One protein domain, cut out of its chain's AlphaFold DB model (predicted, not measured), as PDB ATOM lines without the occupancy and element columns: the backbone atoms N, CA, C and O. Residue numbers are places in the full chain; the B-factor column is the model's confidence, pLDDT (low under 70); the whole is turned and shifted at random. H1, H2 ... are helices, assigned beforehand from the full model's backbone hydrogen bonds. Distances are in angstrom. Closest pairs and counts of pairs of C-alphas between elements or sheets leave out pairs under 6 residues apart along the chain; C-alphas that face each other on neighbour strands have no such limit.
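Overview. This is residues 75 to 120 and 130 to 223 of the 563 residues of the protein "Hypothetical protein" of Pseudo-nitzschia delicatissima (UniProt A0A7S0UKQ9). One long helix, H2, runs through the domain as a beam; H7 and H4 cross it on two different sides, and H3 crosses it farther along. The hairpin of H5 and H6 packs on H7, short H1 folds back along the beginning of H2, and residues 112 to 120, the far end of H2 with the stretch after it, stick out. The printed part has 140 residues with seven named helices, H1 to H7 in order, and no named strand, an all helix class. It is compact, with a radius of gyration of the C-alphas of 15.4 A and spans of 43 by 36 by 27 A.

Along the chain. H1, residues 75 to 80, begins at C-alpha 75 at (193.748, 187.945, 178.403) and is 8.7 A long. H2, residues 86 to 115, is 44.1 A long and ends at C-alpha 115 at (222.832, 204.275, 172.746). H3 is residues 131 to 142, 16.0 A; H4 is residues 158 to 169, 16.7 A. H5 is residues 175 to 182, 10.3 A; H6 is residues 187 to 197, 14.8 A. H7, residues 208 to 221, is 20.1 A long and ends at C-alpha 221 at (204.704, 196.558, 184.541).

Arrangement. H1 and H2 form a helical hairpin with a shallow tilt of 16 degrees; their closest C-alphas, of Val 78 and Lys 89, are 6.2 A apart. H2 and H7 are both hubs, touching four helices each. They touch about perpendicular at 89 degrees, closest at the C-alphas of Ala 103 and Arg 216, 5.3 A. H3 touches residues 104 to 108 of H2 about perpendicular at 80 degrees, with the C-alphas of Val 108 and Leu 137 closest at 7.1 A. H4 touches H2 at the C-alphas of Leu 98 and Leu 161, 6.6 A. H5 and H6 form a helical hairpin, closest at the C-alphas of Leu 179 and Arg 190, 6.3 A. H5 touches H7 at the C-alphas of Phe 175 and Leu 208, 4.0 A, and H6 touches H7 at those of Leu 197 and Leu 215, 5.9 A. H1 and H7, for instance, are apart. In each of the seven helices every O i to N i+4 pair is within hydrogen-bond range.

Size, cuts and confidence. The two C-alphas farthest apart, of Lys 82 and Gly 117, are 48.4 A apart. Residues 121 to 129 are not printed, and C-alphas 120 and 130 are 23.9 A apart across this cut. The link from H3 to H4, residues 143 to 157, is long. Confidence is under 70 in residues 115 to 120, 130 to 156 and 203 to 204; the mean pLDDT of the printed part is 81.2.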
ATOM      1  N   LYS A  75     194.662 188.292 179.497       86.38
ATOM      2  CA  LYS A  75     193.748 187.945 178.403       86.38
ATOM      3  C   LYS A  75     192.650 187.000 178.904       86.38
ATOM      4  O   LYS A  75     191.483 187.185 178.565       86.38
ATOM      5  N   ASN A  76     193.020 186.038 179.750       87.69
ATOM      6  CA  ASN A  76     192.086 185.103 180.372       87.69
ATOM      7  C   ASN A  76     191.086 185.830 181.279       87.69
ATOM      8  O   ASN A  76     189.886 185.579 181.168       87.69
ATOM      9  N   ASP A  77     191.538 186.799 182.082       90.00
ATOM     10  CA  ASP A  77     190.634 187.603 182.914       90.00
ATOM     11  C   ASP A  77     189.636 188.402 182.068       90.00
ATOM     12  O   ASP A  77     188.462 188.504 182.424       90.00
ATOM     13  N   VAL A  78     190.067 188.951 180.925       90.44
ATOM     14  CA  VAL A  78     189.173 189.713 180.037       90.44
ATOM     15  C   VAL A  78     188.064 188.818 179.494       90.44
ATOM     16  O   VAL A  78     186.908 189.236 179.437       90.44
ATOM     17  N   PHE A  79     188.371 187.575 179.125       88.06
ATOM     18  CA  PHE A  79     187.347 186.641 178.658       88.06
ATOM     19  C   PHE A  79     186.470 186.106 179.796       88.06
ATOM     20  O   PHE A  79     185.263 185.957 179.589       88.06
ATOM     21  N   GLY A  80     187.023 185.912 180.994       89.12
ATOM     22  CA  GLY A  80     186.306 185.395 182.165       89.12
ATOM     23  C   GLY A  80     185.467 186.424 182.932       89.12
ATOM     24  O   GLY A  80     184.512 186.048 183.610       89.12
ATOM     25  N   THR A  81     185.763 187.724 182.824       90.44
ATOM     26  CA  THR A  81     185.124 188.736 183.682       90.44
ATOM     27  C   THR A  81     183.633 188.938 183.389       90.44
ATOM     28  O   THR A  81     183.191 188.908 182.236       90.44
ATOM     29  N   LYS A  82     182.853 189.208 184.443       90.56
ATOM     30  CA  LYS A  82     181.456 189.675 184.366       90.56
ATOM     31  C   LYS A  82     181.346 191.202 184.292       90.56
ATOM     32  O   LYS A  82     180.263 191.716 184.042       90.56
ATOM     33  N   LEU A  83     182.461 191.916 184.480       90.62
ATOM     34  CA  LEU A  83     182.509 193.378 184.434       90.62
ATOM     35  C   LEU A  83     182.161 193.925 183.042       90.62
ATOM     36  O   LEU A  83     181.563 194.992 182.934       90.62
ATOM     37  N   LEU A  84     182.535 193.196 181.985       92.19
ATOM     38  CA  LEU A  84     182.432 193.633 180.592       92.19
ATOM     39  C   LEU A  84     181.482 192.738 179.792       92.19
ATOM     40  O   LEU A  84     181.575 191.510 179.851       92.19
ATOM     41  N   ALA A  85     180.626 193.339 178.965       92.44
ATOM     42  CA  ALA A  85     179.831 192.592 177.992       92.44
ATOM     43  C   ALA A  85     180.717 192.011 176.862       92.44
ATOM     44  O   ALA A  85     181.805 192.529 176.601       92.44
ATOM     45  N   PRO A  86     180.278 190.978 176.113       90.75
ATOM     46  CA  PRO A  86     181.098 190.349 175.066       90.75
ATOM     47  C   PRO A  86     181.663 191.316 174.011       90.75
ATOM     48  O   PRO A  86     182.816 191.188 173.600       90.75
ATOM     49  N   MET A  87     180.879 192.313 173.590       89.12
ATOM     50  CA  MET A  87     181.345 193.338 172.647       89.12
ATOM     51  C   MET A  87     182.342 194.310 173.282       89.12
ATOM     52  O   MET A  87     183.296 194.728 172.625       89.12
ATOM     53  N   GLU A  88     182.165 194.624 174.566       92.62
ATOM     54  CA  GLU A  88     183.090 195.467 175.319       92.62
ATOM     55  C   GLU A  88     184.430 194.763 175.529       92.62
ATOM     56  O   GLU A  88     185.465 195.379 175.308       92.62
ATOM     57  N   LYS A  89     184.431 193.454 175.820       93.06
ATOM     58  CA  LYS A  89     185.654 192.632 175.895       93.06
ATOM     59  C   LYS A  89     186.480 192.725 174.610       93.06
ATOM     60  O   LYS A  89     187.692 192.919 174.657       93.06
ATOM     61  N   ARG A  90     185.824 192.638 173.444       90.75
ATOM     62  CA  ARG A  90     186.488 192.764 172.132       90.75
ATOM     63  C   ARG A  90     187.090 194.154 171.926       90.75
ATOM     64  O   ARG A  90     188.226 194.256 171.476       90.75
ATOM     65  N   ARG A  91     186.337 195.214 172.241       92.44
ATOM     66  CA  ARG A  91     186.802 196.609 172.125       92.44
ATOM     67  C   ARG A  91     187.946 196.911 173.089       92.44
ATOM     68  O   ARG A  91     188.927 197.514 172.673       92.44
ATOM     69  N   PHE A  92     187.850 196.423 174.323       92.00
ATOM     70  CA  PHE A  92     188.893 196.527 175.336       92.00
ATOM     71  C   PHE A  92     190.195 195.883 174.858       92.00
ATOM     72  O   PHE A  92     191.213 196.558 174.796       92.00
ATOM     73  N   MET A  93     190.161 194.625 174.402       90.62
ATOM     74  CA  MET A  93     191.366 193.953 173.896       90.62
ATOM     75  C   MET A  93     192.001 194.665 172.698       90.62
ATOM     76  O   MET A  93     193.222 194.673 172.583       90.62
ATOM     77  N   LYS A  94     191.196 195.253 171.802       90.19
ATOM     78  CA  LYS A  94     191.726 196.054 170.686       90.19
ATOM     79  C   LYS A  94     192.438 197.314 171.185       90.19
ATOM     80  O   LYS A  94     193.562 197.561 170.773       90.19
ATOM     81  N   PHE A  95     191.830 198.040 172.122       92.94
ATOM     82  CA  PHE A  95     192.433 199.242 172.694       92.94
ATOM     83  C   PHE A  95     193.728 198.946 173.466       92.94
ATOM     84  O   PHE A  95     194.726 199.651 173.316       92.94
ATOM     85  N   ILE A  96     193.736 197.878 174.269       90.62
ATOM     86  CA  ILE A  96     194.938 197.453 174.994       90.62
ATOM     87  C   ILE A  96     196.041 197.041 174.014       90.62
ATOM     88  O   ILE A  96     197.196 197.384 174.240       90.62
ATOM     89  N   GLN A  97     195.700 196.389 172.896       86.94
ATOM     90  CA  GLN A  97     196.670 196.091 171.838       86.94
ATOM     91  C   GLN A  97     197.306 197.364 171.268       86.94
ATOM     92  O   GLN A  97     198.529 197.452 171.267       86.94
ATOM     93  N   LEU A  98     196.500 198.355 170.865       90.38
ATOM     94  CA  LEU A  98     197.004 199.652 170.393       90.38
ATOM     95  C   LEU A  98     197.947 200.294 171.422       90.38
ATOM     96  O   LEU A  98     199.029 200.763 171.085       90.38
ATOM     97  N   SER A  99     197.553 200.274 172.694       90.88
ATOM     98  CA  SER A  99     198.341 200.862 173.781       90.88
ATOM     99  C   SER A  99     199.677 200.140 174.000       90.88
ATOM    100  O   SER A  99     200.680 200.787 174.288       90.88
ATOM    101  N   MET A 100     199.714 198.811 173.847       85.06
ATOM    102  CA  MET A 100     200.950 198.020 173.912       85.06
ATOM    103  C   MET A 100     201.854 198.249 172.698       85.06
ATOM    104  O   MET A 100     203.072 198.325 172.860       85.06
ATOM    105  N   ASP A 101     201.277 198.374 171.501       83.62
ATOM    106  CA  ASP A 101     202.026 198.668 170.277       83.62
ATOM    107  C   ASP A 101     202.699 200.049 170.402       83.62
ATOM    108  O   ASP A 101     203.915 200.164 170.234       83.62
ATOM    109  N   TYR A 102     201.945 201.062 170.844       86.44
ATOM    110  CA  TYR A 102     202.470 202.392 171.165       86.44
ATOM    111  C   TYR A 102     203.558 202.350 172.250       86.44
ATOM    112  O   TYR A 102     204.633 202.928 172.093       86.44
ATOM    113  N   ALA A 103     203.322 201.618 173.345       84.12
ATOM    114  CA  ALA A 103     204.298 201.465 174.422       84.12
ATOM    115  C   ALA A 103     205.613 200.836 173.949       84.12
ATOM    116  O   ALA A 103     206.682 201.216 174.432       84.12
ATOM    117  N   THR A 104     205.537 199.874 173.032       80.00
ATOM    118  CA  THR A 104     206.708 199.202 172.462       80.00
ATOM    119  C   THR A 104     207.491 200.171 171.590       80.00
ATOM    120  O   THR A 104     208.661 200.389 171.887       80.00
ATOM    121  N   LYS A 105     206.830 200.840 170.629       82.38
ATOM    122  CA  LYS A 105     207.426 201.889 169.778       82.38
ATOM    123  C   LYS A 105     208.180 202.935 170.605       82.38
ATOM    124  O   LYS A 105     209.355 203.185 170.368       82.38
ATOM    125  N   MET A 106     207.545 203.465 171.647       82.81
ATOM    126  CA  MET A 106     208.185 204.452 172.520       82.81
ATOM    127  C   MET A 106     209.378 203.900 173.316       82.81
ATOM    128  O   MET A 106     210.288 204.654 173.640       82.81
ATOM    129  N   SER A 107     209.389 202.604 173.652       79.56
ATOM    130  CA  SER A 107     210.515 201.993 174.380       79.56
ATOM    131  C   SER A 107     211.725 201.794 173.472       79.56
ATOM    132  O   SER A 107     212.837 202.074 173.899       79.56
ATOM    133  N   VAL A 108     211.495 201.384 172.218       76.56
ATOM    134  CA  VAL A 108     212.550 201.288 171.194       76.56
ATOM    135  C   VAL A 108     213.216 202.651 170.998       76.56
ATOM    136  O   VAL A 108     214.430 202.770 171.104       76.56
ATOM    137  N   ALA A 109     212.411 203.700 170.800       78.62
ATOM    138  CA  ALA A 109     212.923 205.055 170.607       78.62
ATOM    139  C   ALA A 109     213.755 205.552 171.807       78.62
ATOM    140  O   ALA A 109     214.762 206.232 171.631       78.62
ATOM    141  N   GLU A 110     213.362 205.205 173.037       77.00
ATOM    142  CA  GLU A 110     214.121 205.539 174.247       77.00
ATOM    143  C   GLU A 110     215.454 204.780 174.358       77.00
ATOM    144  O   GLU A 110     216.418 205.345 174.872       77.00
ATOM    145  N   GLU A 111     215.529 203.523 173.911       73.25
ATOM    146  CA  GLU A 111     216.774 202.739 173.901       73.25
ATOM    147  C   GLU A 111     217.767 203.277 172.866       73.25
ATOM    148  O   GLU A 111     218.911 203.552 173.222       73.25
ATOM    149  N   ILE A 112     217.304 203.552 171.644       73.69
ATOM    150  CA  ILE A 112     218.134 204.132 170.574       73.69
ATOM    151  C   ILE A 112     218.740 205.473 171.017       73.69
ATOM    152  O   ILE A 112     219.930 205.723 170.833       73.69
ATOM    153  N   ARG A 113     217.953 206.336 171.677       74.06
ATOM    154  CA  ARG A 113     218.453 207.621 172.206       74.06
ATOM    155  C   ARG A 113     219.548 207.446 173.258       74.06
ATOM    156  O   ARG A 113     220.504 208.217 173.275       74.06
ATOM    157  N   LYS A 114     219.430 206.430 174.123       70.00
ATOM    158  CA  LYS A 114     220.455 206.123 175.134       70.00
ATOM    159  C   LYS A 114     221.748 205.620 174.504       70.00
ATOM    160  O   LYS A 114     222.814 206.004 174.973       70.00
ATOM    161  N   GLU A 115     221.660 204.781 173.473       68.12
ATOM    162  CA  GLU A 115     222.832 204.275 172.746       68.12
ATOM    163  C   GLU A 115     223.565 205.398 172.000       68.12
ATOM    164  O   GLU A 115     224.793 205.439 172.006       68.12
ATOM    165  N   ASN A 116     222.822 206.366 171.459       69.44
ATOM    166  CA  ASN A 116     223.382 207.509 170.735       69.44
ATOM    167  C   ASN A 116     223.935 208.628 171.640       69.44
ATOM    168  O   ASN A 116     224.454 209.621 171.132       69.44
ATOM    169  N   GLY A 117     223.846 208.497 172.970       57.25
ATOM    170  CA  GLY A 117     224.402 209.470 173.920       57.25
ATOM    171  C   GLY A 117     223.674 210.820 173.974       57.25
ATOM    172  O   GLY A 117     224.181 211.752 174.599       57.25
ATOM    173  N   ASP A 118     222.492 210.938 173.364       49.41
ATOM    174  CA  ASP A 118     221.710 212.173 173.369       49.41
ATOM    175  C   ASP A 118     220.745 212.191 174.565       49.41
ATOM    176  O   ASP A 118     219.669 211.589 174.568       49.41
ATOM    177  N   GLY A 119     221.162 212.865 175.639       46.53
ATOM    178  CA  GLY A 119     220.339 213.120 176.827       46.53
ATOM    179  C   GLY A 119     219.289 214.224 176.632       46.53
ATOM    180  O   GLY A 119     218.638 214.623 177.602       46.53
ATOM    181  N   GLY A 120     219.148 214.759 175.414       42.94
ATOM    182  CA  GLY A 120     218.243 215.845 175.069       42.94
ATOM    183  C   GLY A 120     216.776 215.425 174.936       42.94
ATOM    184  O   GLY A 120     216.422 214.381 174.397       42.94
ATOM    185  N   SER A 130     211.946 199.310 160.806       54.72
ATOM    186  CA  SER A 130     211.943 197.844 160.663       54.72
ATOM    187  C   SER A 130     211.002 197.111 161.638       54.72
ATOM    188  O   SER A 130     211.038 197.266 162.860       54.72
ATOM    189  N   GLU A 131     210.131 196.247 161.091       57.03
ATOM    190  CA  GLU A 131     209.316 195.305 161.883       57.03
ATOM    191  C   GLU A 131     210.200 194.316 162.676       57.03
ATOM    192  O   GLU A 131     209.765 193.780 163.699       57.03
ATOM    193  N   GLU A 132     211.449 194.134 162.242       56.81
ATOM    194  CA  GLU A 132     212.476 193.286 162.850       56.81
ATOM    195  C   GLU A 132     212.981 193.838 164.194       56.81
ATOM    196  O   GLU A 132     213.066 193.088 165.168       56.81
ATOM    197  N   GLU A 133     213.220 195.149 164.317       59.53
ATOM    198  CA  GLU A 133     213.621 195.775 165.588       59.53
ATOM    199  C   GLU A 133     212.520 195.665 166.646       59.53
ATOM    200  O   GLU A 133     212.772 195.263 167.787       59.53
ATOM    201  N   VAL A 134     211.271 195.934 166.251       57.88
ATOM    202  CA  VAL A 134     210.093 195.771 167.115       57.88
ATOM    203  C   VAL A 134     209.912 194.304 167.520       57.88
ATOM    204  O   VAL A 134     209.480 194.030 168.644       57.88
ATOM    205  N   HIS A 135     210.235 193.349 166.643       58.22
ATOM    206  CA  HIS A 135     210.224 191.924 166.974       58.22
ATOM    207  C   HIS A 135     211.311 191.583 168.002       58.22
ATOM    208  O   HIS A 135     211.002 190.975 169.025       58.22
ATOM    209  N   SER A 136     212.542 192.061 167.802       61.34
ATOM    210  CA  SER A 136     213.674 191.812 168.705       61.34
ATOM    211  C   SER A 136     213.459 192.385 170.114       61.34
ATOM    212  O   SER A 136     213.717 191.712 171.113       61.34
ATOM    213  N   LEU A 137     212.899 193.597 170.234       58.84
ATOM    214  CA  LEU A 137     212.557 194.187 171.531       58.84
ATOM    215  C   LEU A 137     211.377 193.481 172.184       58.84
ATOM    216  O   LEU A 137     211.358 193.321 173.404       58.84
ATOM    217  N   ASN A 138     210.395 193.036 171.396       56.72
ATOM    218  CA  ASN A 138     209.338 192.188 171.929       56.72
ATOM    219  C   ASN A 138     209.913 190.877 172.464       56.72
ATOM    220  O   ASN A 138     209.502 190.481 173.545       56.72
ATOM    221  N   GLU A 139     210.876 190.239 171.799       58.38
ATOM    222  CA  GLU A 139     211.565 189.045 172.312       58.38
ATOM    223  C   GLU A 139     212.340 189.329 173.606       58.38
ATOM    224  O   GLU A 139     212.163 188.619 174.600       58.38
ATOM    225  N   ARG A 140     213.105 190.430 173.662       58.88
ATOM    226  CA  ARG A 140     213.780 190.882 174.896       58.88
ATOM    227  C   ARG A 140     212.786 191.164 176.030       58.88
ATOM    228  O   ARG A 140     213.066 190.858 177.188       58.88
ATOM    229  N   HIS A 141     211.616 191.725 175.721       52.47
ATOM    230  CA  HIS A 141     210.551 192.009 176.687       52.47
ATOM    231  C   HIS A 141     209.689 190.785 177.043       52.47
ATOM    232  O   HIS A 141     209.134 190.741 178.140       52.47
ATOM    233  N   LEU A 142     209.578 189.787 176.165       50.03
ATOM    234  CA  LEU A 142     208.896 188.511 176.414       50.03
ATOM    235  C   LEU A 142     209.646 187.694 177.471       50.03
ATOM    236  O   LEU A 142     209.004 187.107 178.342       50.03
ATOM    237  N   ASN A 143     210.980 187.780 177.493       45.47
ATOM    238  CA  ASN A 143     211.814 187.219 178.564       45.47
ATOM    239  C   ASN A 143     211.563 187.863 179.945       45.47
ATOM    240  O   ASN A 143     212.033 187.346 180.952       45.47
ATOM    241  N   GLN A 144     210.810 188.972 180.019       54.53
ATOM    242  CA  GLN A 144     210.472 189.667 181.271       54.53
ATOM    243  C   GLN A 144     209.080 189.299 181.832       54.53
ATOM    244  O   GLN A 144     208.623 189.945 182.774       54.53
ATOM    245  N   GLY A 145     208.386 188.297 181.270       52.78
ATOM    246  CA  GLY A 145     207.226 187.660 181.915       52.78
ATOM    247  C   GLY A 145     205.911 188.457 181.937       52.78
ATOM    248  O   GLY A 145     205.215 188.456 182.942       52.78
ATOM    249  N   ARG A 146     205.517 189.154 180.860       61.72
ATOM    250  CA  ARG A 146     204.271 189.963 180.846       61.72
ATOM    251  C   ARG A 146     202.984 189.126 180.705       61.72
ATOM    252  O   ARG A 146     202.889 188.263 179.837       61.72
ATOM    253  N   SER A 147     201.940 189.474 181.467       57.81
ATOM    254  CA  SER A 147     200.619 188.797 181.474       57.81
ATOM    255  C   SER A 147     199.723 189.168 180.285       57.81
ATOM    256  O   SER A 147     198.842 188.403 179.882       57.81
ATOM    257  N   LEU A 148     199.932 190.357 179.717       58.47
ATOM    258  CA  LEU A 148     199.353 190.793 178.448       58.47
ATOM    259  C   LEU A 148     200.508 190.999 177.473       58.47
ATOM    260  O   LEU A 148     201.056 192.089 177.361       58.47
ATOM    261  N   ALA A 149     200.926 189.922 176.814       54.47
ATOM    262  CA  ALA A 149     201.918 190.010 175.756       54.47
ATOM    263  C   ALA A 149     201.262 190.455 174.443       54.47
ATOM    264  O   ALA A 149     200.154 190.019 174.098       54.47
ATOM    265  N   ARG A 150     201.983 191.275 173.673       58.44
ATOM    266  CA  ARG A 150     201.707 191.439 172.246       58.44
ATOM    267  C   ARG A 150     201.825 190.054 171.588       58.44
ATOM    268  O   ARG A 150     202.853 189.404 171.761       58.44
ATOM    269  N   PRO A 151     200.808 189.566 170.856       57.44
ATOM    270  CA  PRO A 151     200.940 188.307 170.131       57.44
ATOM    271  C   PRO A 151     202.041 188.439 169.069       57.44
ATOM    272  O   PRO A 151     201.945 189.338 168.234       57.44
ATOM    273  N   GLN A 152     203.045 187.554 169.091       51.16
ATOM    274  CA  GLN A 152     204.249 187.623 168.236       51.16
ATOM    275  C   GLN A 152     203.923 187.822 166.745       51.16
ATOM    276  O   GLN A 152     204.539 188.647 166.084       51.16
ATOM    277  N   ASN A 153     202.858 187.179 166.252       53.53
ATOM    278  CA  ASN A 153     202.499 187.176 164.826       53.53
ATOM    279  C   ASN A 153     201.369 188.152 164.456       53.53
ATOM    280  O   ASN A 153     200.777 188.038 163.381       53.53
ATOM    281  N   LYS A 154     200.983 189.073 165.346       62.94
ATOM    282  CA  LYS A 154     199.897 190.017 165.053       62.94
ATOM    283  C   LYS A 154     200.466 191.323 164.513       62.94
ATOM    284  O   LYS A 154     201.068 192.086 165.264       62.94
ATOM    285  N   ALA A 155     200.234 191.586 163.228       61.88
ATOM    286  CA  ALA A 155     200.638 192.826 162.569       61.88
ATOM    287  C   ALA A 155     200.177 194.063 163.362       61.88
ATOM    288  O   ALA A 155     199.041 194.106 163.853       61.88
ATOM    289  N   VAL A 156     201.067 195.053 163.491       69.94
ATOM    290  CA  VAL A 156     200.719 196.363 164.059       69.94
ATOM    291  C   VAL A 156     199.678 196.997 163.147       69.94
ATOM    292  O   VAL A 156     199.873 197.081 161.933       69.94
ATOM    293  N   ASN A 157     198.564 197.458 163.714       78.06
ATOM    294  CA  ASN A 157     197.598 198.214 162.930       78.06
ATOM    295  C   ASN A 157     198.129 199.641 162.724       78.06
ATOM    296  O   ASN A 157     197.831 200.532 163.519       78.06
ATOM    297  N   LYS A 158     198.920 199.839 161.660       80.62
ATOM    298  CA  LYS A 158     199.569 201.122 161.332       80.62
ATOM    299  C   LYS A 158     198.570 202.285 161.291       80.62
ATOM    300  O   LYS A 158     198.876 203.355 161.793       80.62
ATOM    301  N   SER A 159     197.345 202.051 160.812       85.44
ATOM    302  CA  SER A 159     196.292 203.077 160.769       85.44
ATOM    303  C   SER A 159     195.794 203.497 162.161       85.44
ATOM    304  O   SER A 159     195.562 204.681 162.392       85.44
ATOM    305  N   GLU A 160     195.638 202.559 163.104       87.44
ATOM    306  CA  GLU A 160     195.245 202.901 164.483       87.44
ATOM    307  C   GLU A 160     196.382 203.603 165.240       87.44
ATOM    308  O   GLU A 160     196.117 204.508 166.030       87.44
ATOM    309  N   LEU A 161     197.634 203.206 164.988       87.56
ATOM    310  CA  LEU A 161     198.812 203.843 165.579       87.56
ATOM    311  C   LEU A 161     198.981 205.281 165.069       87.56
ATOM    312  O   LEU A 161     199.127 206.193 165.875       87.56
ATOM    313  N   GLN A 162     198.857 205.486 163.757       88.25
ATOM    314  CA  GLN A 162     198.903 206.809 163.139       88.25
ATOM    315  C   GLN A 162     197.780 207.717 163.662       88.25
ATOM    316  O   GLN A 162     198.032 208.860 164.022       88.25
ATOM    317  N   MET A 163     196.552 207.200 163.809       92.69
ATOM    318  CA  MET A 163     195.445 207.958 164.412       92.69
ATOM    319  C   MET A 163     195.771 208.436 165.833       92.69
ATOM    320  O   MET A 163     195.363 209.529 166.228       92.69
ATOM    321  N   LEU A 164     196.440 207.598 166.629       92.06
ATOM    322  CA  LEU A 164     196.877 207.981 167.966       92.06
ATOM    323  C   LEU A 164     197.947 209.075 167.888       92.06
ATOM    324  O   LEU A 164     197.832 210.056 168.609       92.06
ATOM    325  N   GLU A 165     198.942 208.928 167.018       89.75
ATOM    326  CA  GLU A 165     200.033 209.896 166.842       89.75
ATOM    327  C   GLU A 165     199.511 211.269 166.407       89.75
ATOM    328  O   GLU A 165     199.750 212.252 167.106       89.75
ATOM    329  N   GLU A 166     198.671 211.319 165.372       90.94
ATOM    330  CA  GLU A 166     197.991 212.542 164.924       90.94
ATOM    331  C   GLU A 166     197.160 213.177 166.052       90.94
ATOM    332  O   GLU A 166     197.102 214.396 166.203       90.94
ATOM    333  N   ALA A 167     196.509 212.362 166.890       90.50
ATOM    334  CA  ALA A 167     195.762 212.877 168.033       90.50
ATOM    335  C   ALA A 167     196.673 213.409 169.152       90.50
ATOM    336  O   ALA A 167     196.256 214.307 169.882       90.50
ATOM    337  N   MET A 168     197.887 212.871 169.311       89.25
ATOM    338  CA  MET A 168     198.865 213.318 170.309       89.25
ATOM    339  C   MET A 168     199.534 214.650 169.949       89.25
ATOM    340  O   MET A 168     200.062 215.309 170.846       89.25
ATOM    341  N   GLU A 169     199.509 215.048 168.677       89.19
ATOM    342  CA  GLU A 169     199.967 216.368 168.218       89.19
ATOM    343  C   GLU A 169     198.985 217.489 168.573       89.19
ATOM    344  O   GLU A 169     199.368 218.651 168.705       89.19
ATOM    345  N   ILE A 170     197.713 217.147 168.786       89.81
ATOM    346  CA  ILE A 170     196.682 218.101 169.182       89.81
ATOM    347  C   ILE A 170     196.835 218.390 170.680       89.81
ATOM    348  O   ILE A 170     196.375 217.625 171.526       89.81
ATOM    349  N   GLU A 171     197.450 219.524 171.016       82.81
ATOM    350  CA  GLU A 171     197.750 219.912 172.404       82.81
ATOM    351  C   GLU A 171     196.502 219.968 173.306       82.81
ATOM    352  O   GLU A 171     196.560 219.603 174.481       82.81
ATOM    353  N   SER A 172     195.354 220.367 172.750       88.19
ATOM    354  CA  SER A 172     194.083 220.461 173.473       88.19
ATOM    355  C   SER A 172     193.351 219.127 173.653       88.19
ATOM    356  O   SER A 172     192.371 219.085 174.392       88.19
ATOM    357  N   MET A 173     193.797 218.044 173.006       92.44
ATOM    358  CA  MET A 173     193.114 216.751 173.061       92.44
ATOM    359  C   MET A 173     193.248 216.130 174.452       92.44
ATOM    360  O   MET A 173     194.341 215.756 174.901       92.44
ATOM    361  N   THR A 174     192.118 215.944 175.126       94.00
ATOM    362  CA  THR A 174     192.086 215.212 176.393       94.00
ATOM    363  C   THR A 174     192.070 213.704 176.165       94.00
ATOM    364  O   THR A 174     191.685 213.190 175.109       94.00
ATOM    365  N   PHE A 175     192.474 212.957 177.192       95.06
ATOM    366  CA  PHE A 175     192.455 211.500 177.124       95.06
ATOM    367  C   PHE A 175     191.030 210.960 176.921       95.06
ATOM    368  O   PHE A 175     190.814 210.085 176.085       95.06
ATOM    369  N   ASP A 176     190.033 211.515 177.616       94.44
ATOM    370  CA  ASP A 176     188.638 211.081 177.481       94.44
ATOM    371  C   ASP A 176     188.029 211.410 176.109       94.44
ATOM    372  O   ASP A 176     187.283 210.596 175.554       94.44
ATOM    373  N   GLU A 177     188.364 212.566 175.526       94.12
ATOM    374  CA  GLU A 177     187.935 212.940 174.172       94.12
ATOM    375  C   GLU A 177     188.476 211.968 173.128       94.12
ATOM    376  O   GLU A 177     187.715 211.491 172.286       94.12
ATOM    377  N   PHE A 178     189.747 211.575 173.218       95.00
ATOM    378  CA  PHE A 178     190.296 210.551 172.334       95.00
ATOM    379  C   PHE A 178     189.552 209.213 172.483       95.00
ATOM    380  O   PHE A 178     189.101 208.628 171.489       95.00
ATOM    381  N   LEU A 179     189.367 208.738 173.721       95.00
ATOM    382  CA  LEU A 179     188.697 207.460 173.982       95.00
ATOM    383  C   LEU A 179     187.233 207.464 173.516       95.00
ATOM    384  O   LEU A 179     186.730 206.433 173.063       95.00
ATOM    385  N   SER A 180     186.540 208.598 173.627       94.44
ATOM    386  CA  SER A 180     185.126 208.739 173.263       94.44
ATOM    387  C   SER A 180     184.903 209.036 171.780       94.44
ATOM    388  O   SER A 180     184.087 208.367 171.147       94.44
ATOM    389  N   GLN A 181     185.619 210.002 171.210       90.94
ATOM    390  CA  GLN A 181     185.345 210.536 169.876       90.94
ATOM    391  C   GLN A 181     186.137 209.808 168.785       90.94
ATOM    392  O   GLN A 181     185.576 209.465 167.740       90.94
ATOM    393  N   LYS A 182     187.427 209.535 169.025       89.56
ATOM    394  CA  LYS A 182     188.316 208.900 168.039       89.56
ATOM    395  C   LYS A 182     188.217 207.378 168.106       89.56
ATOM    396  O   LYS A 182     187.843 206.744 167.120       89.56
ATOM    397  N   TYR A 183     188.449 206.793 169.284       90.06
ATOM    398  CA  TYR A 183     188.470 205.333 169.455       90.06
ATOM    399  C   TYR A 183     187.090 204.708 169.747       90.06
ATOM    400  O   TYR A 183     186.887 203.504 169.557       90.06
ATOM    401  N   LYS A 184     186.107 205.530 170.149       92.44
ATOM    402  CA  LYS A 184     184.687 205.159 170.320       92.44
ATOM    403  C   LYS A 184     184.448 204.047 171.352       92.44
ATOM    404  O   LYS A 184     183.712 203.088 171.096       92.44
ATOM    405  N   LEU A 185     185.070 204.159 172.527       94.50
ATOM    406  CA  LEU A 185     184.812 203.277 173.670       94.50
ATOM    407  C   LEU A 185     183.494 203.626 174.381       94.50
ATOM    408  O   LEU A 185     183.097 204.789 174.463       94.50
ATOM    409  N   SER A 186     182.824 202.612 174.946       94.81
ATOM    410  CA  SER A 186     181.625 202.819 175.770       94.81
ATOM    411  C   SER A 186     181.963 203.637 177.028       94.81
ATOM    412  O   SER A 186     183.093 203.552 177.512       94.81
ATOM    413  N   PRO A 187     181.013 204.390 177.622       93.50
ATOM    414  CA  PRO A 187     181.255 205.128 178.867       93.50
ATOM    415  C   PRO A 187     181.864 204.267 179.983       93.50
ATOM    416  O   PRO A 187     182.777 204.708 180.675       93.50
ATOM    417  N   LYS A 188     181.424 203.007 180.093       92.50
ATOM    418  CA  LYS A 188     181.961 202.040 181.055       92.50
ATOM    419  C   LYS A 188     183.427 201.700 180.782       92.50
ATOM    420  O   LYS A 188     184.246 201.759 181.694       92.50
ATOM    421  N   LEU A 189     183.777 201.389 179.532       94.38
ATOM    422  CA  LEU A 189     185.163 201.106 179.152       94.38
ATOM    423  C   LEU A 189     186.074 202.319 179.335       94.38
ATOM    424  O   LEU A 189     187.186 202.156 179.828       94.38
ATOM    425  N   ARG A 190     185.598 203.521 178.983       95.00
ATOM    426  CA  ARG A 190     186.334 204.772 179.215       95.00
ATOM    427  C   ARG A 190     186.655 204.939 180.693       95.00
ATOM    428  O   ARG A 190     187.814 205.116 181.035       95.00
ATOM    429  N   SER A 191     185.653 204.789 181.557       94.56
ATOM    430  CA  SER A 191     185.819 204.886 183.010       94.56
ATOM    431  C   SER A 191     186.857 203.885 183.543       94.56
ATOM    432  O   SER A 191     187.778 204.281 184.253       94.56
ATOM    433  N   ILE A 192     186.794 202.612 183.133       95.56
ATOM    434  CA  ILE A 192     187.765 201.589 183.561       95.56
ATOM    435  C   ILE A 192     189.186 201.929 183.086       95.56
ATOM    436  O   ILE A 192     190.125 201.884 183.878       95.56
ATOM    437  N   VAL A 193     189.358 202.287 181.810       95.75
ATOM    438  CA  VAL A 193     190.673 202.648 181.254       95.75
ATOM    439  C   VAL A 193     191.259 203.854 181.986       95.75
ATOM    440  O   VAL A 193     192.416 203.819 182.398       95.75
ATOM    441  N   ARG A 194     190.455 204.897 182.188       95.44
ATOM    442  CA  ARG A 194     190.873 206.153 182.814       95.44
ATOM    443  C   ARG A 194     191.231 205.980 184.287       95.44
ATOM    444  O   ARG A 194     192.316 206.368 184.703       95.44
ATOM    445  N   TYR A 195     190.358 205.350 185.066       95.44
ATOM    446  CA  TYR A 195     190.490 205.331 186.524       95.44
ATOM    447  C   TYR A 195     191.221 204.091 187.061       95.44
ATOM    448  O   TYR A 195     191.982 204.210 188.015       95.44
ATOM    449  N   ALA A 196     191.059 202.909 186.453       95.31
ATOM    450  CA  ALA A 196     191.703 201.684 186.950       95.31
ATOM    451  C   ALA A 196     193.079 201.405 186.319       95.31
ATOM    452  O   ALA A 196     193.938 200.812 186.973       95.31
ATOM    453  N   LEU A 197     193.297 201.814 185.061       94.81
ATOM    454  CA  LEU A 197     194.545 201.525 184.331       94.81
ATOM    455  C   LEU A 197     195.455 202.751 184.198       94.81
ATOM    456  O   LEU A 197     196.666 202.620 184.333       94.81
ATOM    457  N   ALA A 198     194.880 203.931 183.946       94.00
ATOM    458  CA  ALA A 198     195.615 205.194 183.853       94.00
ATOM    459  C   ALA A 198     195.576 206.030 185.150       94.00
ATOM    460  O   ALA A 198     196.211 207.080 185.209       94.00
ATOM    461  N   TRP A 199     194.865 205.558 186.181       92.38
ATOM    462  CA  TRP A 199     194.817 206.133 187.536       92.38
ATOM    463  C   TRP A 199     194.501 207.628 187.592       92.38
ATOM    464  O   TRP A 199     195.044 208.364 188.423       92.38
ATOM    465  N   GLU A 200     193.626 208.092 186.702       92.06
ATOM    466  CA  GLU A 200     193.095 209.444 186.796       92.06
ATOM    467  C   GLU A 200     192.352 209.647 188.119       92.06
ATOM    468  O   GLU A 200     191.820 208.712 188.713       92.06
ATOM    469  N   ILE A 201     192.333 210.886 188.603       88.88
ATOM    470  CA  ILE A 201     191.707 211.221 189.889       88.88
ATOM    471  C   ILE A 201     190.419 212.027 189.682       88.88
ATOM    472  O   ILE A 201     189.519 211.936 190.508       88.88
ATOM    473  N   GLY A 202     190.294 212.791 188.594       83.94
ATOM    474  CA  GLY A 202     189.153 213.677 188.329       83.94
ATOM    475  C   GLY A 202     188.625 213.565 186.899       83.94
ATOM    476  O   GLY A 202     189.206 212.869 186.066       83.94
ATOM    477  N   ASP A 203     187.519 214.260 186.623       67.06
ATOM    478  CA  ASP A 203     186.616 213.870 185.537       67.06
ATOM    479  C   ASP A 203     187.030 214.250 184.102       67.06
ATOM    480  O   ASP A 203     186.536 213.592 183.183       67.06
ATOM    481  N   SER A 204     187.956 215.193 183.842       60.19
ATOM    482  CA  SER A 204     188.222 215.580 182.430       60.19
ATOM    483  C   SER A 204     189.453 216.444 182.072       60.19
ATOM    484  O   SER A 204     189.505 216.941 180.952       60.19
ATOM    485  N   SER A 205     190.474 216.635 182.917       70.56
ATOM    486  CA  SER A 205     191.580 217.575 182.588       70.56
ATOM    487  C   SER A 205     192.896 216.947 182.107       70.56
ATOM    488  O   SER A 205     193.850 217.665 181.802       70.56
ATOM    489  N   THR A 206     193.002 215.620 182.040       88.06
ATOM    490  CA  THR A 206     194.253 214.970 181.628       88.06
ATOM    491  C   THR A 206     194.431 215.049 180.114       88.06
ATOM    492  O   THR A 206     193.586 214.568 179.354       88.06
ATOM    493  N   SER A 207     195.568 215.581 179.664       92.81
ATOM    494  CA  SER A 207     195.951 215.527 178.251       92.81
ATOM    495  C   SER A 207     196.136 214.084 177.774       92.81
ATOM    496  O   SER A 207     196.555 213.207 178.541       92.81
ATOM    497  N   LEU A 208     195.880 213.833 176.488       94.00
ATOM    498  CA  LEU A 208     196.069 212.515 175.874       94.00
ATOM    499  C   LEU A 208     197.478 211.956 176.137       94.00
ATOM    500  O   LEU A 208     197.623 210.796 176.527       94.00
ATOM    501  N   GLY A 209     198.507 212.801 176.015       92.56
ATOM    502  CA  GLY A 209     199.895 212.430 176.290       92.56
ATOM    503  C   GLY A 209     200.115 211.895 177.705       92.56
ATOM    504  O   GLY A 209     200.736 210.847 177.882       92.56
ATOM    505  N   LYS A 210     199.560 212.566 178.719       90.62
ATOM    506  CA  LYS A 210     199.703 212.152 180.121       90.62
ATOM    507  C   LYS A 210     198.920 210.867 180.423       90.62
ATOM    508  O   LYS A 210     199.443 209.991 181.119       90.62
ATOM    509  N   GLY A 211     197.714 210.730 179.869       93.06
ATOM    510  CA  GLY A 211     196.891 209.522 180.001       93.06
ATOM    511  C   GLY A 211     197.576 208.293 179.397       93.06
ATOM    512  O   GLY A 211     197.775 207.287 180.084       93.06
ATOM    513  N   MET A 212     198.044 208.405 178.150       94.12
ATOM    514  CA  MET A 212     198.758 207.324 177.459       94.12
ATOM    515  C   MET A 212     200.107 206.996 178.098       94.12
ATOM    516  O   MET A 212     200.457 205.821 178.187       94.12
ATOM    517  N   ALA A 213     200.846 207.989 178.604       91.81
ATOM    518  CA  ALA A 213     202.089 207.744 179.336       91.81
ATOM    519  C   ALA A 213     201.850 206.923 180.614       91.81
ATOM    520  O   ALA A 213     202.621 206.014 180.922       91.81
ATOM    521  N   THR A 214     200.767 207.201 181.344       92.31
ATOM    522  CA  THR A 214     200.431 206.455 182.570       92.31
ATOM    523  C   THR A 214     199.940 205.048 182.246       92.31
ATOM    524  O   THR A 214     200.396 204.077 182.853       92.31
ATOM    525  N   LEU A 215     199.098 204.912 181.219       94.12
ATOM    526  CA  LEU A 215     198.653 203.613 180.723       94.12
ATOM    527  C   LEU A 215     199.831 202.749 180.244       94.12
ATOM    528  O   LEU A 215     199.897 201.565 180.567       94.12
ATOM    529  N   ARG A 216     200.797 203.342 179.530       91.31
ATOM    530  CA  ARG A 216     202.044 202.678 179.119       91.31
ATOM    531  C   ARG A 216     202.794 202.117 180.327       91.31
ATOM    532  O   ARG A 216     203.127 200.934 180.314       91.31
ATOM    533  N   LYS A 217     203.002 202.928 181.372       91.38
ATOM    534  CA  LYS A 217     203.660 202.496 182.619       91.38
ATOM    535  C   LYS A 217     202.943 201.294 183.245       91.38
ATOM    536  O   LYS A 217     203.590 200.306 183.584       91.38
ATOM    537  N   HIS A 218     201.613 201.341 183.344       92.81
ATOM    538  CA  HIS A 218     200.822 200.223 183.864       92.81
ATOM    539  C   HIS A 218     201.014 198.943 183.035       92.81
ATOM    540  O   HIS A 218     201.345 197.897 183.589       92.81
ATOM    541  N   LEU A 219     200.865 199.028 181.707       90.50
ATOM    542  CA  LEU A 219     200.952 197.871 180.809       90.50
ATOM    543  C   LEU A 219     202.359 197.262 180.734       90.50
ATOM    544  O   LEU A 219     202.487 196.047 180.625       90.50
ATOM    545  N   GLN A 220     203.415 198.075 180.811       87.44
ATOM    546  CA  GLN A 220     204.800 197.585 180.839       87.44
ATOM    547  C   GLN A 220     205.127 196.814 182.124       87.44
ATOM    548  O   GLN A 220     205.949 195.898 182.099       87.44
ATOM    549  N   ALA A 221     204.501 197.187 183.241       90.94
ATOM    550  CA  ALA A 221     204.704 196.558 184.541       90.94
ATOM    551  C   ALA A 221     203.798 195.343 184.782       90.94
ATOM    552  O   ALA A 221     204.102 194.501 185.625       90.94
ATOM    553  N   LEU A 222     202.692 195.248 184.049       90.62
ATOM    554  CA  LEU A 222     201.686 194.209 184.207       90.62
ATOM    555  C   LEU A 222     202.252 192.807 183.947       90.62
ATOM    556  O   LEU A 222     202.744 192.506 182.857       90.62
ATOM    557  N   GLY A 223     202.124 191.919 184.930       86.31
ATOM    558  CA  GLY A 223     202.554 190.527 184.797       86.31
ATOM    559  C   GLY A 223     203.978 190.233 185.247       86.31
ATOM    560  O   GLY A 223     204.283 189.081 185.517       86.31
TER     561      GLY A 223